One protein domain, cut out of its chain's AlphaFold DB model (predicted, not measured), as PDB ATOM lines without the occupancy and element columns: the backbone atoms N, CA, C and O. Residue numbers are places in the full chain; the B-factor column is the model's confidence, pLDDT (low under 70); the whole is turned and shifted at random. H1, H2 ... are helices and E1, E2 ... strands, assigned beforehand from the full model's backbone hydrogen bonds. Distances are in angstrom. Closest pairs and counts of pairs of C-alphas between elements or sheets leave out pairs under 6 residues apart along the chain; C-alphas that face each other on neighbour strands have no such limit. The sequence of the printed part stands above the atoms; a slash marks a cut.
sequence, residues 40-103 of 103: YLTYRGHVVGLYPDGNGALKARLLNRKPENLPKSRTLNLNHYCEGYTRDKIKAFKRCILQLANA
ATOM      1  N   TYR A  40     -39.960   6.495  42.904       89.81
ATOM      2  CA  TYR A  40     -41.048   6.214  41.984       89.81
ATOM      3  C   TYR A  40     -40.768   6.897  40.653       89.81
ATOM      4  O   TYR A  40     -40.327   8.044  40.620       89.81
ATOM      5  N   LEU A  41     -41.054   6.210  39.557       90.44
ATOM      6  CA  LEU A  41     -41.043   6.769  38.215       90.44
ATOM      7  C   LEU A  41     -42.463   6.724  37.666       90.44
ATOM      8  O   LEU A  41     -43.124   5.688  37.757       90.44
ATOM      9  N   THR A  42     -42.930   7.824  37.080       91.75
ATOM     10  CA  THR A  42     -44.256   7.865  36.451       91.75
ATOM     11  C   THR A  42     -44.166   8.303  35.002       91.75
ATOM     12  O   THR A  42     -43.541   9.322  34.698       91.75
ATOM     13  N   TYR A  43     -44.829   7.573  34.109       91.12
ATOM     14  CA  TYR A  43     -44.894   7.914  32.691       91.12
ATOM     15  C   TYR A  43     -46.180   7.382  32.056       91.12
ATOM     16  O   TYR A  43     -46.506   6.212  32.228       91.12
ATOM     17  N   ARG A  44     -46.919   8.239  31.333       86.75
ATOM     18  CA  ARG A  44     -48.185   7.901  30.648       86.75
ATOM     19  C   ARG A  44     -49.200   7.138  31.519       86.75
ATOM     20  O   ARG A  44     -49.860   6.227  31.045       86.75
ATOM     21  N   GLY A  45     -49.305   7.493  32.799       85.12
ATOM     22  CA  GLY A  45     -50.215   6.836  33.747       85.12
ATOM     23  C   GLY A  45     -49.671   5.557  34.394       85.12
ATOM     24  O   GLY A  45     -50.244   5.102  35.377       85.12
ATOM     25  N   HIS A  46     -48.538   5.022  33.930       89.88
ATOM     26  CA  HIS A  46     -47.861   3.904  34.583       89.88
ATOM     27  C   HIS A  46     -46.969   4.388  35.721       89.88
ATOM     28  O   HIS A  46     -46.292   5.417  35.607       89.88
ATOM     29  N   VAL A  47     -46.940   3.609  36.800       90.12
ATOM     30  CA  VAL A  47     -46.109   3.852  37.977       90.12
ATOM     31  C   VAL A  47     -45.150   2.686  38.153       90.12
ATOM     32  O   VAL A  47     -45.563   1.531  38.198       90.12
ATOM     33  N   VAL A  48     -43.866   2.994  38.298       91.00
ATOM     34  CA  VAL A  48     -42.814   2.018  38.581       91.00
ATOM     35  C   VAL A  48     -42.130   2.388  39.889       91.00
ATOM     36  O   VAL A  48     -41.721   3.531  40.084       91.00
ATOM     37  N   GLY A  49     -42.008   1.419  40.791       90.81
ATOM     38  CA  GLY A  49     -41.215   1.535  42.010       90.81
ATOM     39  C   GLY A  49     -39.792   1.040  41.776       90.81
ATOM     40  O   GLY A  49     -39.596  -0.013  41.169       90.81
ATOM     41  N   LEU A  50     -38.810   1.791  42.269       89.56
ATOM     42  CA  LEU A  50     -37.403   1.403  42.300       89.56
ATOM     43  C   LEU A  50     -37.055   0.860  43.688       89.56
ATOM     44  O   LEU A  50     -37.036   1.604  44.673       89.56
ATOM     45  N   TYR A  51     -36.785  -0.437  43.750       88.75
ATOM     46  CA  TYR A  51     -36.472  -1.186  44.962       88.75
ATOM     47  C   TYR A  51     -34.964  -1.425  45.068       88.75
ATOM     48  O   TYR A  51     -34.328  -1.667  44.046       88.75
ATOM     49  N   PRO A  52     -34.358  -1.345  46.260       83.81
ATOM     50  CA  PRO A  52     -32.953  -1.697  46.431       83.81
ATOM     51  C   PRO A  52     -32.755  -3.214  46.293       83.81
ATOM     52  O   PRO A  52     -33.305  -3.976  47.072       83.81
ATOM     53  N   ASP A  53     -31.926  -3.658  45.349       80.88
ATOM     54  CA  ASP A  53     -31.702  -5.090  45.073       80.88
ATOM     55  C   ASP A  53     -30.556  -5.703  45.910       80.88
ATOM     56  O   ASP A  53     -29.939  -6.685  45.521       80.88
ATOM     57  N   GLY A  54     -30.190  -5.089  47.041       73.88
ATOM     58  CA  GLY A  54     -29.063  -5.518  47.890       73.88
ATOM     59  C   GLY A  54     -27.664  -5.281  47.290       73.88
ATOM     60  O   GLY A  54     -26.752  -4.905  48.016       73.88
ATOM     61  N   ASN A  55     -27.511  -5.369  45.966       79.00
ATOM     62  CA  ASN A  55     -26.250  -5.207  45.224       79.00
ATOM     63  C   ASN A  55     -25.933  -3.748  44.834       79.00
ATOM     64  O   ASN A  55     -25.199  -3.491  43.884       79.00
ATOM     65  N   GLY A  56     -26.563  -2.767  45.485       72.19
ATOM     66  CA  GLY A  56     -26.472  -1.348  45.109       72.19
ATOM     67  C   GLY A  56     -27.258  -0.967  43.843       72.19
ATOM     68  O   GLY A  56     -27.515   0.216  43.620       72.19
ATOM     69  N   ALA A  57     -27.709  -1.948  43.057       79.25
ATOM     70  CA  ALA A  57     -28.620  -1.746  41.939       79.25
ATOM     71  C   ALA A  57     -30.059  -1.470  42.411       79.25
ATOM     72  O   ALA A  57     -30.488  -1.903  43.486       79.25
ATOM     73  N   LEU A  58     -30.815  -0.743  41.584       83.56
ATOM     74  CA  LEU A  58     -32.245  -0.524  41.780       83.56
ATOM     75  C   LEU A  58     -33.039  -1.424  40.832       83.56
ATOM     76  O   LEU A  58     -32.903  -1.327  39.614       83.56
ATOM     77  N   LYS A  59     -33.907  -2.259  41.394       85.38
ATOM     78  CA  LYS A  59     -34.831  -3.110  40.656       85.38
ATOM     79  C   LYS A  59     -36.142  -2.377  40.411       85.38
ATOM     80  O   LYS A  59     -36.821  -1.954  41.347       85.38
ATOM     81  N   ALA A  60     -36.502  -2.235  39.144       88.50
ATOM     82  CA  ALA A  60     -37.764  -1.641  38.736       88.50
ATOM     83  C   ALA A  60     -38.900  -2.673  38.811       88.50
ATOM     84  O   ALA A  60     -38.765  -3.789  38.309       88.50
ATOM     85  N   ARG A  61     -40.028  -2.306  39.428       88.44
ATOM     86  CA  ARG A  61     -41.265  -3.106  39.429       88.44
ATOM     87  C   ARG A  61     -42.460  -2.224  39.106       88.44
ATOM     88  O   ARG A  61     -42.590  -1.136  39.671       88.44
ATOM     89  N   LEU A  62     -43.337  -2.700  38.225       88.81
ATOM     90  CA  LEU A  62     -44.598  -2.030  37.932       88.81
ATOM     91  C   LEU A  62     -45.491  -2.053  39.177       88.81
ATOM     92  O   LEU A  62     -45.629  -3.079  39.843       88.81
ATOM     93  N   LEU A  63     -46.079  -0.907  39.501       86.94
ATOM     94  CA  LEU A  63     -46.995  -0.750  40.618       86.94
ATOM     95  C   LEU A  63     -48.383  -0.432  40.087       86.94
ATOM     96  O   LEU A  63     -48.562   0.505  39.311       86.94
ATOM     97  N   ASN A  64     -49.380  -1.152  40.592       83.56
ATOM     98  CA  ASN A  64     -50.778  -0.824  40.352       83.56
ATOM     99  C   ASN A  64     -51.225   0.300  41.307       83.56
ATOM    100  O   ASN A  64     -51.972   0.083  42.260       83.56
ATOM    101  N   ARG A  65     -50.656   1.497  41.130       81.00
ATOM    102  CA  ARG A  65     -50.965   2.695  41.922       81.00
ATOM    103  C   ARG A  65     -51.240   3.869  41.000       81.00
ATOM    104  O   ARG A  65     -50.614   3.999  39.954       81.00
ATOM    105  N   LYS A  66     -52.126   4.767  41.432       80.19
ATOM    106  CA  LYS A  66     -52.307   6.059  40.765       80.19
ATOM    107  C   LYS A  66     -51.129   6.987  41.088       80.19
ATOM    108  O   LYS A  66     -50.694   7.011  42.243       80.19
ATOM    109  N   PRO A  67     -50.639   7.779  40.119       80.00
ATOM    110  CA  PRO A  67     -49.521   8.704  40.326       80.00
ATOM    111  C   PRO A  67     -49.825   9.798  41.364       80.00
ATOM    112  O   PRO A  67     -48.911  10.322  41.990       80.00
ATOM    113  N   GLU A  68     -51.103  10.109  41.578       79.69
ATOM    114  CA  GLU A  68     -51.592  11.154  42.490       79.69
ATOM    115  C   GLU A  68     -51.320  10.838  43.968       79.69
ATOM    116  O   GLU A  68     -51.097  11.741  44.768       79.69
ATOM    117  N   ASN A  69     -51.276   9.549  44.319       80.38
ATOM    118  CA  ASN A  69     -51.084   9.075  45.691       80.38
ATOM    119  C   ASN A  69     -49.607   8.814  46.029       80.38
ATOM    120  O   ASN A  69     -49.299   8.145  47.019       80.38
ATOM    121  N   LEU A  70     -48.680   9.277  45.186       82.81
ATOM    122  CA  LEU A  70     -47.251   9.056  45.371       82.81
ATOM    123  C   LEU A  70     -46.578  10.239  46.079       82.81
ATOM    124  O   LEU A  70     -46.918  11.399  45.838       82.81
ATOM    125  N   PRO A  71     -45.570   9.975  46.929       83.69
ATOM    126  CA  PRO A  71     -44.820  11.032  47.589       83.69
ATOM    127  C   PRO A  71     -44.028  11.850  46.560       83.69
ATOM    128  O   PRO A  71     -43.064  11.351  45.975       83.69
ATOM    129  N   LYS A  72     -44.399  13.124  46.365       81.50
ATOM    130  CA  LYS A  72     -43.781  14.026  45.369       81.50
ATOM    131  C   LYS A  72     -42.257  14.117  45.500       81.50
ATOM    132  O   LYS A  72     -41.561  14.072  44.497       81.50
ATOM    133  N   SER A  73     -41.733  14.141  46.727       83.50
ATOM    134  CA  SER A  73     -40.288  14.216  47.001       83.50
ATOM    135  C   SER A  73     -39.482  13.013  46.500       83.50
ATOM    136  O   SER A  73     -38.274  13.114  46.318       83.50
ATOM    137  N   ARG A  74     -40.135  11.866  46.286       84.00
ATOM    138  CA  ARG A  74     -39.502  10.618  45.833       84.00
ATOM    139  C   ARG A  74     -39.980  10.183  44.448       84.00
ATOM    140  O   ARG A  74     -39.642   9.080  44.025       84.00
ATOM    141  N   THR A  75     -40.759  11.018  43.762       87.38
ATOM    142  CA  THR A  75     -41.414  10.668  42.498       87.38
ATOM    143  C   THR A  75     -40.860  11.500  41.353       87.38
ATOM    144  O   THR A  75     -40.949  12.723  41.364       87.38
ATOM    145  N   LEU A  76     -40.334  10.825  40.334       88.06
ATOM    146  CA  LEU A  76     -39.876  11.440  39.098       88.06
ATOM    147  C   LEU A  76     -40.967  11.318  38.030       88.06
ATOM    148  O   LEU A  76     -41.254  10.226  37.530       88.06
ATOM    149  N   ASN A  77     -41.574  12.451  37.674       88.19
ATOM    150  CA  ASN A  77     -42.593  12.498  36.634       88.19
ATOM    151  C   ASN A  77     -41.967  12.739  35.257       88.19
ATOM    152  O   ASN A  77     -41.690  13.871  34.873       88.19
ATOM    153  N   LEU A  78     -41.817  11.663  34.485       88.62
ATOM    154  CA  LEU A  78     -41.190  11.682  33.163       88.62
ATOM    155  C   LEU A  78     -42.104  12.248  32.061       88.62
ATOM    156  O   LEU A  78     -41.681  12.337  30.902       88.62
ATOM    157  N   ASN A  79     -43.360  12.593  32.372       85.12
ATOM    158  CA  ASN A  79     -44.235  13.301  31.430       85.12
ATOM    159  C   ASN A  79     -43.824  14.770  31.265       85.12
ATOM    160  O   ASN A  79     -44.082  15.348  30.214       85.12
ATOM    161  N   HIS A  80     -43.147  15.340  32.265       82.44
ATOM    162  CA  HIS A  80     -42.628  16.704  32.230       82.44
ATOM    163  C   HIS A  80     -41.101  16.709  32.124       82.44
ATOM    164  O   HIS A  80     -40.445  15.665  32.176       82.44
ATOM    165  N   TYR A  81     -40.535  17.900  31.941       77.38
ATOM    166  CA  TYR A  81     -39.093  18.093  31.994       77.38
ATOM    167  C   TYR A  81     -38.572  17.755  33.398       77.38
ATOM    168  O   TYR A  81     -39.113  18.229  34.394       77.38
ATOM    169  N   CYS A  82     -37.544  16.910  33.475       81.25
ATOM    170  CA  CYS A  82     -36.890  16.544  34.728       81.25
ATOM    171  C   CYS A  82     -35.522  17.222  34.786       81.25
ATOM    172  O   CYS A  82     -34.608  16.832  34.057       81.25
ATOM    173  N   GLU A  83     -35.385  18.221  35.651       78.06
ATOM    174  CA  GLU A  83     -34.116  18.913  35.865       78.06
ATOM    175  C   GLU A  83     -33.066  17.965  36.476       78.06
ATOM    176  O   GLU A  83     -33.397  17.062  37.246       78.06
ATOM    177  N   GLY A  84     -31.798  18.122  36.084       83.19
ATOM    178  CA  GLY A  84     -30.692  17.275  36.553       83.19
ATOM    179  C   GLY A  84     -30.551  15.919  35.847       83.19
ATOM    180  O   GLY A  84     -29.604  15.181  36.125       83.19
ATOM    181  N   TYR A  85     -31.435  15.587  34.899       85.06
ATOM    182  CA  TYR A  85     -31.343  14.361  34.103       85.06
ATOM    183  C   TYR A  85     -31.061  14.660  32.634       85.06
ATOM    184  O   TYR A  85     -31.731  15.469  31.996       85.06
ATOM    185  N   THR A  86     -30.097  13.941  32.060       87.62
ATOM    186  CA  THR A  86     -29.845  14.007  30.620       87.62
ATOM    187  C   THR A  86     -31.005  13.391  29.841       87.62
ATOM    188  O   THR A  86     -31.682  12.459  30.293       87.62
ATOM    189  N   ARG A  87     -31.221  13.889  28.621       86.62
ATOM    190  CA  ARG A  87     -32.303  13.428  27.743       86.62
ATOM    191  C   ARG A  87     -32.224  11.924  27.457       86.62
ATOM    192  O   ARG A  87     -33.263  11.264  27.419       86.62
ATOM    193  N   ASP A  88     -31.020  11.374  27.313       88.06
ATOM    194  CA  ASP A  88     -30.800   9.938  27.114       88.06
ATOM    195  C   ASP A  88     -31.209   9.099  28.325       88.06
ATOM    196  O   ASP A  88     -31.886   8.084  28.158       88.06
ATOM    197  N   LYS A  89     -30.919   9.558  29.551       86.75
ATOM    198  CA  LYS A  89     -31.402   8.892  30.771       86.75
ATOM    199  C   LYS A  89     -32.928   8.895  30.838       86.75
ATOM    200  O   LYS A  89     -33.532   7.862  31.117       86.75
ATOM    201  N   ILE A  90     -33.565  10.022  30.508       88.94
ATOM    202  CA  ILE A  90     -35.033  10.119  30.465       88.94
ATOM    203  C   ILE A  90     -35.614   9.142  29.429       88.94
ATOM    204  O   ILE A  90     -36.601   8.464  29.716       88.94
ATOM    205  N   LYS A  91     -35.007   9.026  28.239       89.56
ATOM    206  CA  LYS A  91     -35.425   8.049  27.216       89.56
ATOM    207  C   LYS A  91     -35.279   6.608  27.710       89.56
ATOM    208  O   LYS A  91     -36.207   5.822  27.525       89.56
ATOM    209  N   ALA A  92     -34.160   6.275  28.353       88.69
ATOM    210  CA  ALA A  92     -33.923   4.946  28.912       88.69
ATOM    211  C   ALA A  92     -34.968   4.586  29.980       88.69
ATOM    212  O   ALA A  92     -35.562   3.510  29.917       88.69
ATOM    213  N   PHE A  93     -35.279   5.512  30.897       89.38
ATOM    214  CA  PHE A  93     -36.322   5.300  31.903       89.38
ATOM    215  C   PHE A  93     -37.703   5.106  31.281       89.38
ATOM    216  O   PHE A  93     -38.405   4.163  31.640       89.38
ATOM    217  N   LYS A  94     -38.085   5.940  30.306       90.50
ATOM    218  CA  LYS A  94     -39.357   5.783  29.582       90.50
ATOM    219  C   LYS A  94     -39.453   4.414  28.909       90.50
ATOM    220  O   LYS A  94     -40.485   3.760  29.023       90.50
ATOM    221  N   ARG A  95     -38.379   3.970  28.248       89.69
ATOM    222  CA  ARG A  95     -38.318   2.654  27.595       89.69
ATOM    223  C   ARG A  95     -38.481   1.518  28.604       89.69
ATOM    224  O   ARG A  95     -39.280   0.627  28.355       89.69
ATOM    225  N   CYS A  96     -37.794   1.590  29.743       87.94
ATOM    226  CA  CYS A  96     -37.901   0.597  30.812       87.94
ATOM    227  C   CYS A  96     -39.331   0.508  31.374       87.94
ATOM    228  O   CYS A  96     -39.869  -0.588  31.505       87.94
ATOM    229  N   ILE A  97     -39.983   1.648  31.637       89.88
ATOM    230  CA  ILE A  97     -41.372   1.669  32.128       89.88
ATOM    231  C   ILE A  97     -42.319   1.032  31.114       89.88
ATOM    232  O   ILE A  97     -43.142   0.209  31.494       89.88
ATOM    233  N   LEU A  98     -42.200   1.394  29.833       89.25
ATOM    234  CA  LEU A  98     -43.051   0.830  28.785       89.25
ATOM    235  C   LEU A  98     -42.806  -0.670  28.583       89.25
ATOM    236  O   LEU A  98     -43.756  -1.404  28.352       89.25
ATOM    237  N   GLN A  99     -41.559  -1.133  28.698       88.75
ATOM    238  CA  GLN A  99     -41.242  -2.562  28.653       88.75
ATOM    239  C   GLN A  99     -41.898  -3.316  29.808       88.75
ATOM    240  O   GLN A  99     -42.502  -4.349  29.573       88.75
ATOM    241  N   LEU A 100     -41.837  -2.781  31.030       87.00
ATOM    242  CA  LEU A 100     -42.476  -3.390  32.200       87.00
ATOM    243  C   LEU A 100     -44.007  -3.320  32.165       87.00
ATOM    244  O   LEU A 100     -44.657  -4.145  32.790       87.00
ATOM    245  N   ALA A 101     -44.577  -2.317  31.499       85.00
ATOM    246  CA  ALA A 101     -46.023  -2.170  31.353       85.00
ATOM    247  C   ALA A 101     -46.615  -3.092  30.274       85.00
ATOM    248  O   ALA A 101     -47.798  -3.406  30.346       85.00
ATOM    249  N   ASN A 102     -45.803  -3.491  29.289       82.19
ATOM    250  CA  ASN A 102     -46.203  -4.347  28.169       82.19
ATOM    251  C   ASN A 102     -45.728  -5.809  28.310       82.19
ATOM    252  O   ASN A 102     -45.970  -6.594  27.394       82.19
ATOM    253  N   ALA A 103     -45.002  -6.141  29.381       65.56
ATOM    254  CA  ALA A 103     -44.526  -7.491  29.700       65.56
ATOM    255  C   ALA A 103     -45.558  -8.249  30.540       65.56
ATOM    256  O   ALA A 103     -45.688  -9.471  30.315       65.56
TER     257      ALA A 103
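This is residues 40 to 103 of the 103 residues of an uncharacterized protein of marine sediment metagenome (UniProt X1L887). Picture a twisted sheet of four strands with one long helix, H1, laid across one of its faces; no named helix covers the opposite face. Near its first residues H1 reaches beyond its contacts with the sheet, and residues 83 to 89, of which 87 to 89 belong to H1, stick out free. The printed part has 64 residues, with four named strands and then one named helix, in the order E1 E2 E3 E4 H1; the sheet is mixed, in the order E3 E2 E1 E4, and the class is mixed, helices and strands. The whole is compact, with a radius of gyration of the C-alphas of 11.4 A, and it is rounded, spanning 30 by 26 by 25 A.

Start with E1, residues 40 to 43, and pass the tight link to E2, residues 46 to 52. They form an antiparallel hairpin at 154 degrees; look for N 41 and O 48, 2.8 A apart and within hydrogen-bond range. Another tight link leads to E3, residues 58 to 63, and E2 and E3 form a second antiparallel hairpin at 146 degrees, with N 59 and O 51 at 2.7 A. E1, E2 and E3 are a meander, each strand the antiparallel neighbour of the one before. E4, residues 75 to 77, is parallel to E1 at 16 degrees, with N 76 and O 40 at 2.8 A; E3 and E4 are the edge strands and are apart. Now turn to H1, residues 87 to 102, which is on the sheet at a height of 9.4 A, making two layers, helix on one face of a sheet. It runs across the strands, at 75 degrees to E2 on the local plane. It lies over E2, and only just over E3, E1 and E4, with 3 of its C-alphas falling on each. The closest C-alphas of H1 and E3 are those of Leu 100 and Leu 62, 6.3 A apart; those of H1 and E2 are Ile 97 and Val 48, at 6.6 A. In H1 every O i to N i+4 pair is within hydrogen-bond range.

Find C-alpha 40 at (-41.048, 6.214, 41.984), where E1 begins its 10.2 A. E2 runs 19.8 A from C-alpha 46 to 52, E3 14.8 A from 58 to 63, and E4 6.3 A from 75 to 77. H1 runs 22.6 A from C-alpha 87 at (-32.303, 13.428, 27.743) to C-alpha 102 at (-46.203, -4.347, 28.169).

The two C-alphas farthest apart are those of Gly 54 and His 80, at 30.4 A. The printed part has no cut; the link from E3 to E4 is long, with 11 residues. The mean pLDDT of the printed part is 85.2, and residue 103, the chain's last, is under 70.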